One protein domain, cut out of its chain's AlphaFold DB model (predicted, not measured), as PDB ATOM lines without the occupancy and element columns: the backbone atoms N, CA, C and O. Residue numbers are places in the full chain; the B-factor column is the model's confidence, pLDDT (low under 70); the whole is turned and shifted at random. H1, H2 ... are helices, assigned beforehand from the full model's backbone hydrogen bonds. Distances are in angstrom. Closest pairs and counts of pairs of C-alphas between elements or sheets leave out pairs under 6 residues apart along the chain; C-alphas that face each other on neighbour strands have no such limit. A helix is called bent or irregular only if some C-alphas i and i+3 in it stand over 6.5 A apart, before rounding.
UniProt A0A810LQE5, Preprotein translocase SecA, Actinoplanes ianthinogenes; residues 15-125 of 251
ATOM      1  N   PRO A  15     164.927 172.330 114.557       94.88
ATOM      2  CA  PRO A  15     163.641 171.633 114.495       94.88
ATOM      3  C   PRO A  15     163.484 170.736 113.259       94.88
ATOM      4  O   PRO A  15     162.951 169.628 113.342       94.88
ATOM      5  N   ALA A  16     163.932 171.181 112.080       94.25
ATOM      6  CA  ALA A  16     163.879 170.358 110.880       94.25
ATOM      7  C   ALA A  16     164.845 169.167 110.959       94.25
ATOM      8  O   ALA A  16     164.484 168.091 110.476       94.25
ATOM      9  N   ARG A  17     166.016 169.338 111.584       96.19
ATOM     10  CA  ARG A  17     166.967 168.249 111.868       96.19
ATOM     11  C   ARG A  17     166.368 167.206 112.815       96.19
ATOM     12  O   ARG A  17     166.431 166.020 112.519       96.19
ATOM     13  N   ALA A  18     165.675 167.621 113.878       96.81
ATOM     14  CA  ALA A  18     164.978 166.691 114.777       96.81
ATOM     15  C   ALA A  18     163.918 165.853 114.036       96.81
ATOM     16  O   ALA A  18     163.890 164.630 114.154       96.81
ATOM     17  N   ARG A  19     163.111 166.486 113.172       96.38
ATOM     18  CA  ARG A  19     162.146 165.770 112.311       96.38
ATOM     19  C   ARG A  19     162.814 164.877 111.264       96.38
ATOM     20  O   ARG A  19     162.229 163.893 110.815       96.38
ATOM     21  N   HIS A  20     164.006 165.234 110.795       95.88
ATOM     22  CA  HIS A  20     164.770 164.385 109.888       95.88
ATOM     23  C   HIS A  20     165.285 163.136 110.610       95.88
ATOM     24  O   HIS A  20     165.064 162.030 110.114       95.88
ATOM     25  N   ALA A  21     165.846 163.304 111.807       97.12
ATOM     26  CA  ALA A  21     166.253 162.212 112.683       97.12
ATOM     27  C   ALA A  21     165.089 161.255 112.982       97.12
ATOM     28  O   ALA A  21     165.230 160.042 112.825       97.12
ATOM     29  N   GLU A  22     163.911 161.790 113.311       97.19
ATOM     30  CA  GLU A  22     162.685 161.008 113.512       97.19
ATOM     31  C   GLU A  22     162.334 160.159 112.280       97.19
ATOM     32  O   GLU A  22     162.118 158.946 112.375       97.19
ATOM     33  N   ARG A  23     162.337 160.773 111.090       97.12
ATOM     34  CA  ARG A  23     162.091 160.060 109.828       97.12
ATOM     35  C   ARG A  23     163.128 158.974 109.569       97.12
ATOM     36  O   ARG A  23     162.762 157.899 109.098       97.12
ATOM     37  N   LEU A  24     164.404 159.217 109.864       96.56
ATOM     38  CA  LEU A  24     165.451 158.203 109.726       96.56
ATOM     39  C   LEU A  24     165.181 157.004 110.638       96.56
ATOM     40  O   LEU A  24     165.252 155.865 110.178       96.56
ATOM     41  N   VAL A  25     164.813 157.236 111.901       96.25
ATOM     42  CA  VAL A  25     164.505 156.144 112.835       96.25
ATOM     43  C   VAL A  25     163.278 155.355 112.384       96.25
ATOM     44  O   VAL A  25     163.343 154.128 112.286       96.25
ATOM     45  N   THR A  26     162.189 156.042 112.046       94.25
ATOM     46  CA  THR A  26     160.920 155.407 111.652       94.25
ATOM     47  C   THR A  26     160.986 154.703 110.292       94.25
ATOM     48  O   THR A  26     160.251 153.744 110.064       94.25
ATOM     49  N   SER A  27     161.897 155.111 109.400       93.81
ATOM     50  CA  SER A  27     162.106 154.484 108.082       93.81
ATOM     51  C   SER A  27     163.141 153.348 108.060       93.81
ATOM     52  O   SER A  27     163.359 152.747 107.007       93.81
ATOM     53  N   GLY A  28     163.743 153.001 109.205       91.62
ATOM     54  CA  GLY A  28     164.658 151.859 109.344       91.62
ATOM     55  C   GLY A  28     166.152 152.206 109.399       91.62
ATOM     56  O   GLY A  28     166.972 151.308 109.589       91.62
ATOM     57  N   SER A  29     166.515 153.488 109.321       94.75
ATOM     58  CA  SER A  29     167.883 154.008 109.498       94.75
ATOM     59  C   SER A  29     168.132 154.476 110.941       94.75
ATOM     60  O   SER A  29     168.618 155.580 111.189       94.75
ATOM     61  N   ALA A  30     167.798 153.628 111.920       93.62
ATOM     62  CA  ALA A  30     167.770 153.996 113.340       93.62
ATOM     63  C   ALA A  30     169.103 154.519 113.898       93.62
ATOM     64  O   ALA A  30     169.108 155.452 114.694       93.62
ATOM     65  N   GLU A  31     170.231 153.950 113.478       95.75
ATOM     66  CA  GLU A  31     171.558 154.387 113.934       95.75
ATOM     67  C   GLU A  31     171.894 155.807 113.456       95.75
ATOM     68  O   GLU A  31     172.466 156.599 114.201       95.75
ATOM     69  N   GLU A  32     171.519 156.148 112.223       94.56
ATOM     70  CA  GLU A  32     171.769 157.475 111.659       94.56
ATOM     71  C   GLU A  32     170.894 158.530 112.340       94.56
ATOM     72  O   GLU A  32     171.410 159.550 112.795       94.56
ATOM     73  N   GLY A  33     169.600 158.236 112.521       95.75
ATOM     74  CA  GLY A  33     168.690 159.131 113.233       95.75
ATOM     75  C   GLY A  33     169.096 159.351 114.694       95.75
ATOM     76  O   GLY A  33     169.101 160.481 115.173       95.75
ATOM     77  N   ARG A  34     169.551 158.304 115.399       96.06
ATOM     78  CA  ARG A  34     170.061 158.438 116.777       96.06
ATOM     79  C   ARG A  34     171.306 159.314 116.869       96.06
ATOM     80  O   ARG A  34     171.411 160.108 117.799       96.06
ATOM     81  N   ARG A  35     172.232 159.218 115.908       97.06
ATOM     82  CA  ARG A  35     173.403 160.115 115.858       97.06
ATOM     83  C   ARG A  35     173.003 161.565 115.650       97.06
ATOM     84  O   ARG A  35     173.632 162.452 116.220       97.06
ATOM     85  N   GLU A  36     171.977 161.811 114.843       96.25
ATOM     86  CA  GLU A  36     171.469 163.162 114.634       96.25
ATOM     87  C   GLU A  36     170.781 163.716 115.890       96.25
ATOM     88  O   GLU A  36     171.050 164.861 116.254       96.25
ATOM     89  N   PHE A  37     169.998 162.903 116.610       98.12
ATOM     90  CA  PHE A  37     169.466 163.286 117.923       98.12
ATOM     91  C   PHE A  37     170.577 163.609 118.929       98.12
ATOM     92  O   PHE A  37     170.528 164.657 119.568       98.12
ATOM     93  N   GLU A  38     171.613 162.771 119.032       98.06
ATOM     94  CA  GLU A  38     172.743 163.026 119.939       98.06
ATOM     95  C   GLU A  38     173.465 164.338 119.585       98.06
ATOM     96  O   GLU A  38     173.865 165.097 120.464       98.06
ATOM     97  N   ALA A  39     173.580 164.657 118.292       97.25
ATOM     98  CA  ALA A  39     174.164 165.918 117.842       97.25
ATOM     99  C   ALA A  39     173.311 167.151 118.204       97.25
ATOM    100  O   ALA A  39     173.853 168.256 118.263       97.25
ATOM    101  N   LEU A  40     172.003 166.980 118.423       97.56
ATOM    102  CA  LEU A  40     171.076 168.032 118.858       97.56
ATOM    103  C   LEU A  40     170.954 168.133 120.383       97.56
ATOM    104  O   LEU A  40     170.545 169.177 120.881       97.56
ATOM    105  N   ARG A  41     171.353 167.105 121.139       98.00
ATOM    106  CA  ARG A  41     171.277 167.087 122.609       98.00
ATOM    107  C   ARG A  41     171.842 168.342 123.296       98.00
ATOM    108  O   ARG A  41     171.189 168.832 124.215       98.00
ATOM    109  N   PRO A  42     172.990 168.926 122.883       97.44
ATOM    110  CA  PRO A  42     173.506 170.145 123.514       97.44
ATOM    111  C   PRO A  42     172.576 171.360 123.409       97.44
ATOM    112  O   PRO A  42     172.733 172.306 124.181       97.44
ATOM    113  N   GLU A  43     171.631 171.354 122.466       97.00
ATOM    114  CA  GLU A  43     170.685 172.451 122.260       97.00
ATOM    115  C   GLU A  43     169.652 172.538 123.391       97.00
ATOM    116  O   GLU A  43     169.188 173.637 123.671       97.00
ATOM    117  N   LEU A  44     169.416 171.456 124.152       96.94
ATOM    118  CA  LEU A  44     168.612 171.482 125.390       96.94
ATOM    119  C   LEU A  44     169.105 172.520 126.416       96.94
ATOM    120  O   LEU A  44     168.346 172.938 127.284       96.94
ATOM    121  N   LEU A  45     170.374 172.931 126.330       94.62
ATOM    122  CA  LEU A  45     170.990 173.923 127.215       94.62
ATOM    123  C   LEU A  45     171.182 175.305 126.564       94.62
ATOM    124  O   LEU A  45     171.735 176.202 127.204       94.62
ATOM    125  N   ARG A  46     170.835 175.466 125.282       91.88
ATOM    126  CA  ARG A  46     171.188 176.648 124.469       91.88
ATOM    127  C   ARG A  46     169.999 177.288 123.767       91.88
ATOM    128  O   ARG A  46     170.030 178.492 123.531       91.88
ATOM    129  N   ASP A  47     169.023 176.476 123.392       92.44
ATOM    130  CA  ASP A  47     167.857 176.858 122.615       92.44
ATOM    131  C   ASP A  47     166.593 176.592 123.452       92.44
ATOM    132  O   ASP A  47     166.269 175.428 123.715       92.44
ATOM    133  N   PRO A  48     165.848 177.643 123.845       88.56
ATOM    134  CA  PRO A  48     164.605 177.500 124.602       88.56
ATOM    135  C   PRO A  48     163.557 176.623 123.914       88.56
ATOM    136  O   PRO A  48     162.737 176.018 124.594       88.56
ATOM    137  N   GLY A  49     163.592 176.502 122.581       92.38
ATOM    138  CA  GLY A  49     162.680 175.632 121.837       92.38
ATOM    139  C   GLY A  49     163.091 174.156 121.809       92.38
ATOM    140  O   GLY A  49     162.256 173.305 121.491       92.38
ATOM    141  N   ALA A  50     164.350 173.830 122.129       96.88
ATOM    142  CA  ALA A  50     164.889 172.472 122.035       96.88
ATOM    143  C   ALA A  50     164.181 171.427 122.895       96.88
ATOM    144  O   ALA A  50     163.946 170.336 122.367       96.88
ATOM    145  N   PRO A  51     163.800 171.717 124.157       97.62
ATOM    146  CA  PRO A  51     163.045 170.770 124.965       97.62
ATOM    147  C   PRO A  51     161.798 170.270 124.238       97.62
ATOM    148  O   PRO A  51     161.564 169.069 124.233       97.62
ATOM    149  N   ALA A  52     161.054 171.140 123.547       94.81
ATOM    150  CA  ALA A  52     159.827 170.751 122.859       94.81
ATOM    151  C   ALA A  52     160.098 169.879 121.620       94.81
ATOM    152  O   ALA A  52     159.690 168.717 121.571       94.81
ATOM    153  N   TYR A  53     160.823 170.401 120.618       96.50
ATOM    154  CA  TYR A  53     160.957 169.690 119.337       96.50
ATOM    155  C   TYR A  53     161.807 168.417 119.429       96.50
ATOM    156  O   TYR A  53     161.576 167.471 118.674       96.50
ATOM    157  N   LEU A  54     162.813 168.381 120.311       97.88
ATOM    158  CA  LEU A  54     163.695 167.219 120.434       97.88
ATOM    159  C   LEU A  54     162.984 166.083 121.169       97.88
ATOM    160  O   LEU A  54     163.061 164.929 120.749       97.88
ATOM    161  N   THR A  55     162.254 166.422 122.230       97.75
ATOM    162  CA  THR A  55     161.489 165.463 123.028       97.75
ATOM    163  C   THR A  55     160.337 164.870 122.233       97.75
ATOM    164  O   THR A  55     160.164 163.654 122.248       97.75
ATOM    165  N   GLU A  56     159.583 165.696 121.501       96.50
ATOM    166  CA  GLU A  56     158.508 165.230 120.617       96.50
ATOM    167  C   GLU A  56     159.033 164.191 119.614       96.50
ATOM    168  O   GLU A  56     158.508 163.079 119.531       96.50
ATOM    169  N   ALA A  57     160.130 164.510 118.921       97.62
ATOM    170  CA  ALA A  57     160.736 163.627 117.929       97.62
ATOM    171  C   ALA A  57     161.282 162.317 118.540       97.62
ATOM    172  O   ALA A  57     161.141 161.244 117.943       97.62
ATOM    173  N   LEU A  58     161.876 162.370 119.739       98.31
ATOM    174  CA  LEU A  58     162.313 161.177 120.474       98.31
ATOM    175  C   LEU A  58     161.120 160.298 120.883       98.31
ATOM    176  O   LEU A  58     161.157 159.082 120.669       98.31
ATOM    177  N   CYS A  59     160.048 160.886 121.419       96.69
ATOM    178  CA  CYS A  59     158.851 160.150 121.842       96.69
ATOM    179  C   CYS A  59     158.141 159.492 120.652       96.69
ATOM    180  O   CYS A  59     157.812 158.308 120.722       96.69
ATOM    181  N   ALA A  60     158.037 160.187 119.513       96.31
ATOM    182  CA  ALA A  60     157.508 159.629 118.264       96.31
ATOM    183  C   ALA A  60     158.287 158.387 117.778       96.31
ATOM    184  O   ALA A  60     157.734 157.506 117.121       96.31
ATOM    185  N   CYS A  61     159.567 158.281 118.147       97.38
ATOM    186  CA  CYS A  61     160.417 157.127 117.860       97.38
ATOM    187  C   CYS A  61     160.353 156.014 118.923       97.38
ATOM    188  O   CYS A  61     161.117 155.048 118.834       97.38
ATOM    189  N   GLY A  62     159.505 156.144 119.948       96.38
ATOM    190  CA  GLY A  62     159.472 155.242 121.101       96.38
ATOM    191  C   GLY A  62     160.699 155.370 122.011       96.38
ATOM    192  O   GLY A  62     161.040 154.426 122.720       96.38
ATOM    193  N   LEU A  63     161.392 156.512 121.973       97.94
ATOM    194  CA  LEU A  63     162.592 156.801 122.768       97.94
ATOM    195  C   LEU A  63     162.275 157.706 123.972       97.94
ATOM    196  O   LEU A  63     163.130 158.475 124.400       97.94
ATOM    197  N   GLY A  64     161.066 157.600 124.536       97.69
ATOM    198  CA  GLY A  64     160.629 158.414 125.679       97.69
ATOM    199  C   GLY A  64     161.557 158.300 126.893       97.69
ATOM    200  O   GLY A  64     161.903 159.309 127.490       97.69
ATOM    201  N   THR A  65     162.064 157.102 127.208       98.25
ATOM    202  CA  THR A  65     163.039 156.924 128.303       98.25
ATOM    203  C   THR A  65     164.332 157.706 128.060       98.25
ATOM    204  O   THR A  65     164.865 158.304 128.983       98.25
ATOM    205  N   VAL A  66     164.811 157.768 126.810       98.31
ATOM    206  CA  VAL A  66     166.007 158.555 126.458       98.31
ATOM    207  C   VAL A  66     165.726 160.050 126.600       98.31
ATOM    208  O   VAL A  66     166.574 160.792 127.089       98.31
ATOM    209  N   ALA A  67     164.534 160.495 126.193       98.31
ATOM    210  CA  ALA A  67     164.120 161.878 126.390       98.31
ATOM    211  C   ALA A  67     164.067 162.253 127.880       98.31
ATOM    212  O   ALA A  67     164.610 163.288 128.254       98.31
ATOM    213  N   GLU A  68     163.486 161.403 128.731       98.44
ATOM    214  CA  GLU A  68     163.425 161.621 130.184       98.44
ATOM    215  C   GLU A  68     164.823 161.746 130.804       98.44
ATOM    216  O   GLU A  68     165.080 162.697 131.547       98.44
ATOM    217  N   GLU A  69     165.750 160.857 130.434       98.44
ATOM    218  CA  GLU A  69     167.142 160.897 130.893       98.44
ATOM    219  C   GLU A  69     167.823 162.214 130.488       98.44
ATOM    220  O   GLU A  69     168.431 162.898 131.317       98.44
ATOM    221  N   TRP A  70     167.689 162.616 129.220       98.62
ATOM    222  CA  TRP A  70     168.321 163.834 128.702       98.62
ATOM    223  C   TRP A  70     167.749 165.103 129.328       98.62
ATOM    224  O   TRP A  70     168.506 166.021 129.650       98.62
ATOM    225  N   LEU A  71     166.430 165.157 129.517       98.44
ATOM    226  CA  LEU A  71     165.765 166.274 130.178       98.44
ATOM    227  C   LEU A  71     166.191 166.361 131.646       98.44
ATOM    228  O   LEU A  71     166.551 167.441 132.103       98.44
ATOM    229  N   THR A  72     166.251 165.237 132.366       97.88
ATOM    230  CA  THR A  72     166.728 165.192 133.759       97.88
ATOM    231  C   THR A  72     168.160 165.719 133.885       97.88
ATOM    232  O   THR A  72     168.459 166.551 134.747       97.88
ATOM    233  N   GLU A  73     169.062 165.297 133.000       97.56
ATOM    234  CA  GLU A  73     170.435 165.811 132.974       97.56
ATOM    235  C   GLU A  73     170.505 167.314 132.653       97.56
ATOM    236  O   GLU A  73     171.293 168.055 133.252       97.56
ATOM    237  N   ALA A  74     169.675 167.795 131.729       97.12
ATOM    238  CA  ALA A  74     169.635 169.209 131.372       97.12
ATOM    239  C   ALA A  74     169.076 170.076 132.516       97.12
ATOM    240  O   ALA A  74     169.675 171.100 132.859       97.12
ATOM    241  N   VAL A  75     167.992 169.630 133.163       96.56
ATOM    242  CA  VAL A  75     167.408 170.274 134.351       96.56
ATOM    243  C   VAL A  75     168.440 170.357 135.468       96.56
ATOM    244  O   VAL A  75     168.701 171.446 135.977       96.56
ATOM    245  N   THR A  76     169.089 169.243 135.817       93.88
ATOM    246  CA  THR A  76     170.107 169.216 136.885       93.88
ATOM    247  C   THR A  76     171.305 170.118 136.576       93.88
ATOM    248  O   THR A  76     171.853 170.747 137.483       93.88
ATOM    249  N   THR A  77     171.671 170.259 135.299       93.25
ATOM    250  CA  THR A  77     172.724 171.185 134.856       93.25
ATOM    251  C   THR A  77     172.329 172.654 135.044       93.25
ATOM    252  O   THR A  77     173.156 173.459 135.479       93.25
ATOM    253  N   ILE A  78     171.084 173.028 134.731       89.69
ATOM    254  CA  ILE A  78     170.624 174.427 134.807       89.69
ATOM    255  C   ILE A  78     170.216 174.829 136.227       89.69
ATOM    256  O   ILE A  78     170.529 175.946 136.649       89.69
ATOM    257  N   ALA A  79     169.580 173.929 136.982       82.19
ATOM    258  CA  ALA A  79     169.089 174.186 138.336       82.19
ATOM    259  C   ALA A  79     170.197 174.686 139.285       82.19
ATOM    260  O   ALA A  79     169.945 175.515 140.155       82.19
ATOM    261  N   GLY A  80     171.450 174.267 139.071       74.69
ATOM    262  CA  GLY A  80     172.608 174.730 139.844       74.69
ATOM    263  C   GLY A  80     173.066 176.174 139.572       74.69
ATOM    264  O   GLY A  80     174.030 176.621 140.194       74.69
ATOM    265  N   GLY A  81     172.437 176.907 138.645       68.38
ATOM    266  CA  GLY A  81     172.941 178.206 138.185       68.38
ATOM    267  C   GLY A  81     171.916 179.104 137.493       68.38
ATOM    268  O   GLY A  81     172.269 179.779 136.519       68.38
ATOM    269  N   VAL A  82     170.665 179.130 137.961       71.19
ATOM    270  CA  VAL A  82     169.659 180.089 137.475       71.19
ATOM    271  C   VAL A  82     170.049 181.498 137.931       71.19
ATOM    272  O   VAL A  82     169.889 181.858 139.094       71.19
ATOM    273  N   SER A  83     170.629 182.280 137.020       74.56
ATOM    274  CA  SER A  83     171.168 183.621 137.303       74.56
ATOM    275  C   SER A  83     170.382 184.759 136.657       74.56
ATOM    276  O   SER A  83     170.580 185.917 137.021       74.56
ATOM    277  N   ASP A  84     169.532 184.446 135.682       81.56
ATOM    278  CA  ASP A  84     168.789 185.416 134.882       81.56
ATOM    279  C   ASP A  84     167.474 184.825 134.349       81.56
ATOM    280  O   ASP A  84     167.210 183.628 134.473       81.56
ATOM    281  N   ALA A  85     166.643 185.691 133.764       78.50
ATOM    282  CA  ALA A  85     165.323 185.334 133.257       78.50
ATOM    283  C   ALA A  85     165.366 184.323 132.099       78.50
ATOM    284  O   ALA A  85     164.502 183.457 132.037       78.50
ATOM    285  N   GLY A  86     166.375 184.385 131.223       82.12
ATOM    286  CA  GLY A  86     166.501 183.439 130.110       82.12
ATOM    287  C   GLY A  86     166.870 182.037 130.596       82.12
ATOM    288  O   GLY A  86     166.321 181.044 130.132       82.12
ATOM    289  N   ARG A  87     167.746 181.943 131.604       87.88
ATOM    290  CA  ARG A  87     168.032 180.687 132.318       87.88
ATOM    291  C   ARG A  87     166.791 180.119 133.010       87.88
ATOM    292  O   ARG A  87     166.622 178.904 133.010       87.88
ATOM    293  N   ALA A  88     165.952 180.972 133.600       87.38
ATOM    294  CA  ALA A  88     164.711 180.552 134.250       87.38
ATOM    295  C   ALA A  88     163.666 180.048 133.238       87.38
ATOM    296  O   ALA A  88     163.059 179.007 133.469       87.38
ATOM    297  N   GLU A  89     163.512 180.733 132.102       87.38
ATOM    298  CA  GLU A  89     162.662 180.301 130.983       87.38
ATOM    299  C   GLU A  89     163.123 178.944 130.434       87.38
ATOM    300  O   GLU A  89     162.328 178.017 130.310       87.38
ATOM    301  N   GLN A  90     164.428 178.780 130.205       91.50
ATOM    302  CA  GLN A  90     164.989 177.505 129.759       91.50
ATOM    303  C   GLN A  90     164.742 176.374 130.768       91.50
ATOM    304  O   GLN A  90     164.427 175.256 130.365       91.50
ATOM    305  N   LEU A  91     164.901 176.648 132.071       94.50
ATOM    306  CA  LEU A  91     164.606 175.672 133.121       94.50
ATOM    307  C   LEU A  91     163.128 175.274 133.094       94.50
ATOM    308  O   LEU A  91     162.845 174.082 133.159       94.50
ATOM    309  N   PHE A  92     162.223 176.249 132.962       92.94
ATOM    310  CA  PHE A  92     160.782 176.013 132.907       92.94
ATOM    311  C   PHE A  92     160.399 175.085 131.750       92.94
ATOM    312  O   PHE A  92     159.715 174.086 131.962       92.94
ATOM    313  N   GLU A  93     160.903 175.357 130.545       95.12
ATOM    314  CA  GLU A  93     160.635 174.521 129.367       95.12
ATOM    315  C   GLU A  93     161.171 173.090 129.542       95.12
ATOM    316  O   GLU A  93     160.519 172.126 129.143       95.12
ATOM    317  N   LEU A  94     162.331 172.927 130.185       97.88
ATOM    318  CA  LEU A  94     162.897 171.608 130.468       97.88
ATOM    319  C   LEU A  94     162.068 170.808 131.476       97.88
ATOM    320  O   LEU A  94     161.807 169.630 131.232       97.88
ATOM    321  N   VAL A  95     161.655 171.418 132.595       97.38
ATOM    322  CA  VAL A  95     160.838 170.716 133.599       97.38
ATOM    323  C   VAL A  95     159.429 170.427 133.076       97.38
ATOM    324  O   VAL A  95     158.917 169.345 133.341       97.38
ATOM    325  N   ARG A  96     158.853 171.311 132.242       95.94
ATOM    326  CA  ARG A  96     157.559 171.074 131.578       95.94
ATOM    327  C   ARG A  96     157.601 169.853 130.666       95.94
ATOM    328  O   ARG A  96     156.758 168.966 130.776       95.94
ATOM    329  N   GLU A  97     158.575 169.789 129.756       98.06
ATOM    330  CA  GLU A  97     158.669 168.648 128.837       98.06
ATOM    331  C   GLU A  97     159.049 167.358 129.568       98.06
ATOM    332  O   GLU A  97     158.563 166.288 129.205       98.06
ATOM    333  N   ARG A  98     159.858 167.442 130.634       98.06
ATOM    334  CA  ARG A  98     160.181 166.276 131.467       98.06
ATOM    335  C   ARG A  98     158.929 165.702 132.120       98.06
ATOM    336  O   ARG A  98     158.715 164.495 132.026       98.06
ATOM    337  N   HIS A  99     158.121 166.562 132.735       97.31
ATOM    338  CA  HIS A  99     156.866 166.180 133.371       97.31
ATOM    339  C   HIS A  99     155.944 165.458 132.374       97.31
ATOM    340  O   HIS A  99     155.559 164.311 132.602       97.31
ATOM    341  N   ARG A 100     155.733 166.048 131.187       96.62
ATOM    342  CA  ARG A 100     154.941 165.446 130.100       96.62
ATOM    343  C   ARG A 100     155.436 164.052 129.687       96.62
ATOM    344  O   ARG A 100     154.633 163.146 129.473       96.62
ATOM    345  N   VAL A 101     156.750 163.867 129.538       97.50
ATOM    346  CA  VAL A 101     157.332 162.567 129.150       97.50
ATOM    347  C   VAL A 101     157.140 161.520 130.241       97.50
ATOM    348  O   VAL A 101     156.871 160.361 129.935       97.50
ATOM    349  N   ARG A 102     157.277 161.901 131.514       97.75
ATOM    350  CA  ARG A 102     157.089 160.981 132.642       97.75
ATOM    351  C   ARG A 102     155.649 160.506 132.750       97.75
ATOM    352  O   ARG A 102     155.448 159.311 132.956       97.75
ATOM    353  N   GLU A 103     154.683 161.396 132.525       95.25
ATOM    354  CA  GLU A 103     153.270 161.023 132.411       95.25
ATOM    355  C   GLU A 103     153.041 160.026 131.265       95.25
ATOM    356  O   GLU A 103     152.393 158.999 131.455       95.25
ATOM    357  N   GLU A 104     153.621 160.274 130.083       95.12
ATOM    358  CA  GLU A 104     153.509 159.370 128.926       95.12
ATOM    359  C   GLU A 104     154.136 157.986 129.192       95.12
ATOM    360  O   GLU A 104     153.668 156.969 128.671       95.12
ATOM    361  N   LEU A 105     155.174 157.935 130.029       96.31
ATOM    362  CA  LEU A 105     155.842 156.709 130.471       96.31
ATOM    363  C   LEU A 105     155.189 156.043 131.700       96.31
ATOM    364  O   LEU A 105     155.687 154.999 132.129       96.31
ATOM    365  N   ASP A 106     154.112 156.612 132.257       97.06
ATOM    366  CA  ASP A 106     153.450 156.159 133.495       97.06
ATOM    367  C   ASP A 106     154.423 156.063 134.694       97.06
ATOM    368  O   ASP A 106     154.394 155.131 135.504       97.06
ATOM    369  N   LEU A 107     155.352 157.020 134.785       95.94
ATOM    370  CA  LEU A 107     156.280 157.153 135.908       95.94
ATOM    371  C   LEU A 107     155.639 157.980 137.030       95.94
ATOM    372  O   LEU A 107     154.916 158.939 136.784       95.94
ATOM    373  N   GLY A 108     155.928 157.629 138.286       91.56
ATOM    374  CA  GLY A 108     155.454 158.404 139.438       91.56
ATOM    375  C   GLY A 108     156.093 159.795 139.508       91.56
ATOM    376  O   GLY A 108     157.242 159.962 139.104       91.56
ATOM    377  N   HIS A 109     155.373 160.774 140.060       90.94
ATOM    378  CA  HIS A 109     155.895 162.128 140.273       90.94
ATOM    379  C   HIS A 109     157.111 162.140 141.215       90.94
ATOM    380  O   HIS A 109     157.162 161.371 142.183       90.94
ATOM    381  N   ASP A 110     158.073 163.020 140.939       95.44
ATOM    382  CA  ASP A 110     159.229 163.312 141.791       95.44
ATOM    383  C   ASP A 110     159.453 164.819 142.025       95.44
ATOM    384  O   ASP A 110     158.706 165.659 141.532       95.44
ATOM    385  N   ASP A 111     160.511 165.162 142.769       95.88
ATOM    386  CA  ASP A 111     160.848 166.541 143.156       95.88
ATOM    387  C   ASP A 111     160.958 167.524 141.967       95.88
ATOM    388  O   ASP A 111     160.755 168.727 142.133       95.88
ATOM    389  N   LEU A 112     161.313 167.057 140.761       94.69
ATOM    390  CA  LEU A 112     161.384 167.922 139.577       94.69
ATOM    391  C   LEU A 112     160.006 168.124 138.926       94.69
ATOM    392  O   LEU A 112     159.802 169.148 138.273       94.69
ATOM    393  N   ASP A 113     159.079 167.181 139.111       95.50
ATOM    394  CA  ASP A 113     157.666 167.350 138.750       95.50
ATOM    395  C   ASP A 113     156.990 168.349 139.711       95.50
ATOM    396  O   ASP A 113     156.254 169.235 139.275       95.50
ATOM    397  N   ASP A 114     157.328 168.299 141.005       92.56
ATOM    398  CA  ASP A 114     156.897 169.310 141.981       92.56
ATOM    399  C   ASP A 114     157.434 170.706 141.615       92.56
ATOM    400  O   ASP A 114     156.679 171.681 141.600       92.56
ATOM    401  N   LEU A 115     158.714 170.806 141.223       91.62
ATOM    402  CA  LEU A 115     159.304 172.056 140.729       91.62
ATOM    403  C   LEU A 115     158.563 172.604 139.496       91.62
ATOM    404  O   LEU A 115     158.391 173.819 139.388       91.62
ATOM    405  N   TYR A 116     158.122 171.742 138.571       92.56
ATOM    406  CA  TYR A 116     157.307 172.175 137.432       92.56
ATOM    407  C   TYR A 116     156.015 172.848 137.902       92.56
ATOM    408  O   TYR A 116     155.755 173.984 137.504       92.56
ATOM    409  N   HIS A 117     155.251 172.203 138.788       87.56
ATOM    410  CA  HIS A 117     153.999 172.765 139.301       87.56
ATOM    411  C   HIS A 117     154.212 174.070 140.080       87.56
ATOM    412  O   HIS A 117     153.429 175.011 139.937       87.56
ATOM    413  N   GLU A 118     155.290 174.178 140.864       86.81
ATOM    414  CA  GLU A 118     155.651 175.426 141.548       86.81
ATOM    415  C   GLU A 118     155.938 176.562 140.554       86.81
ATOM    416  O   GLU A 118     155.445 177.684 140.719       86.81
ATOM    417  N   MET A 119     156.722 176.284 139.507       87.50
ATOM    418  CA  MET A 119     157.049 177.270 138.475       87.50
ATOM    419  C   MET A 119     155.832 177.633 137.615       87.50
ATOM    420  O   MET A 119     155.667 178.804 137.276       87.50
ATOM    421  N   GLU A 120     154.969 176.668 137.296       82.31
ATOM    422  CA  GLU A 120     153.714 176.873 136.566       82.31
ATOM    423  C   GLU A 120     152.764 177.777 137.359       82.31
ATOM    424  O   GLU A 120     152.282 178.778 136.826       82.31
ATOM    425  N   ALA A 121     152.578 177.507 138.654       73.75
ATOM    426  CA  ALA A 121     151.785 178.355 139.539       73.75
ATOM    427  C   ALA A 121     152.362 179.778 139.648       73.75
ATOM    428  O   ALA A 121     151.619 180.764 139.654       73.75
ATOM    429  N   ALA A 122     153.691 179.912 139.696       70.81
ATOM    430  CA  ALA A 122     154.355 181.213 139.722       70.81
ATOM    431  C   ALA A 122     154.231 181.980 138.389       70.81
ATOM    432  O   ALA A 122     154.121 183.208 138.403       70.81
ATOM    433  N   ALA A 123     154.243 181.276 137.252       68.44
ATOM    434  CA  ALA A 123     154.124 181.857 135.914       68.44
ATOM    435  C   ALA A 123     152.676 182.214 135.542       68.44
ATOM    436  O   ALA A 123     152.449 183.210 134.853       68.44
ATOM    437  N   GLY A 124     151.704 181.423 136.005       55.62
ATOM    438  CA  GLY A 124     150.284 181.609 135.714       55.62
ATOM    439  C   GLY A 124     149.654 182.817 136.407       55.62
ATOM    440  O   GLY A 124     148.645 183.332 135.927       55.62
ATOM    441  N   GLY A 125     150.238 183.302 137.511       49.91
ATOM    442  CA  GLY A 125     149.510 184.197 138.414       49.91
ATOM    443  C   GLY A 125     148.214 183.535 138.926       49.91
ATOM    444  O   GLY A 125     147.948 182.373 138.626       49.91
TER     445      GLY A 125
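Overview. This is residues 15 to 125 of the 251 residues of the protein "Preprotein translocase SecA" of Actinoplanes ianthinogenes (UniProt A0A810LQE5). Five helices stand side by side in an up-and-down bundle that zigzags through two rows, H1, H3 and H5 in one and H2 and H4 in the other, with H3 in the middle. A sixth helix, H6, crosses H5 steeply at the far end of the bundle from H1. The printed part has 111 residues with six named helices, H1 to H6 in order, and no named strand; the class is all helix. It is compact, with a radius of gyration of the C-alphas of 14.1 A, and spans 44 by 29 by 22 A, only just elongated.

Along the chain. Find C-alpha 15 at (163.641, 171.633, 114.495); from there H1 runs through residues 15 to 26. H2, residues 30 to 45, covers 24.5 A; it is irregular, with C-alphas 39 and 42 standing 7.1 A apart, and has a kink of 30 degrees near residue 39. H3 follows at residues 50 to 60, 15.3 A long. Look for H4 at residues 64 to 79, 21.9 A long. H5, residues 85 to 104, is the longest helix at 28.9 A and begins at C-alpha 85, (165.323, 185.334, 133.257). H6 holds residues 111 to 124, 19.9 A long, and ends at C-alpha 124, (150.284, 181.609, 135.714).

Arrangement. Start with the bundle of H1 to H5, up and down, each helix running against the one before it. H1 and H2 form a helical hairpin at a shallow tilt of 30 degrees; their closest C-alphas, of Ala 21 and Gly 33, are 4.0 A apart. Next find H3, the hub, which touches H1, H2, H4 and H5. Its closest C-alphas to H1 are Ala 57 and Glu 22, 5.5 A apart, and the two run the same way. H5 touches H3 with residues 93 to 101 alone, closest at the C-alphas of Leu 94 and Pro 51, 5.6 A apart. H2 touches H4 with residues 41 to 45 alone, closest at the C-alphas of Leu 45 and Ala 74, 6.4 A apart. H4 and H5 form another hairpin, at 27 degrees, with the C-alphas of Leu 71 and Arg 98 closest at 5.7 A. H6 touches H5 at a steep tilt of 58 degrees, closest at the C-alphas of Tyr 116 and Val 95, 5.4 A apart. H4 and H6 are only just apart, with closest C-alphas 8.3 A from each other. In H1, H3, H4, H5 and H6 every O i to N i+4 pair is within hydrogen-bond range; in H2, 8 of 12 are.

Size, cuts and confidence. The two C-alphas farthest apart, of Gly 28 and Gly 125, are 46.0 A apart. The printed part has no cut and no long link; H5 to H6 is short, and the other links are tight. Mean pLDDT of the printed part is 92.5, and the model is under 70 at residue 81 and residues 123 to 125.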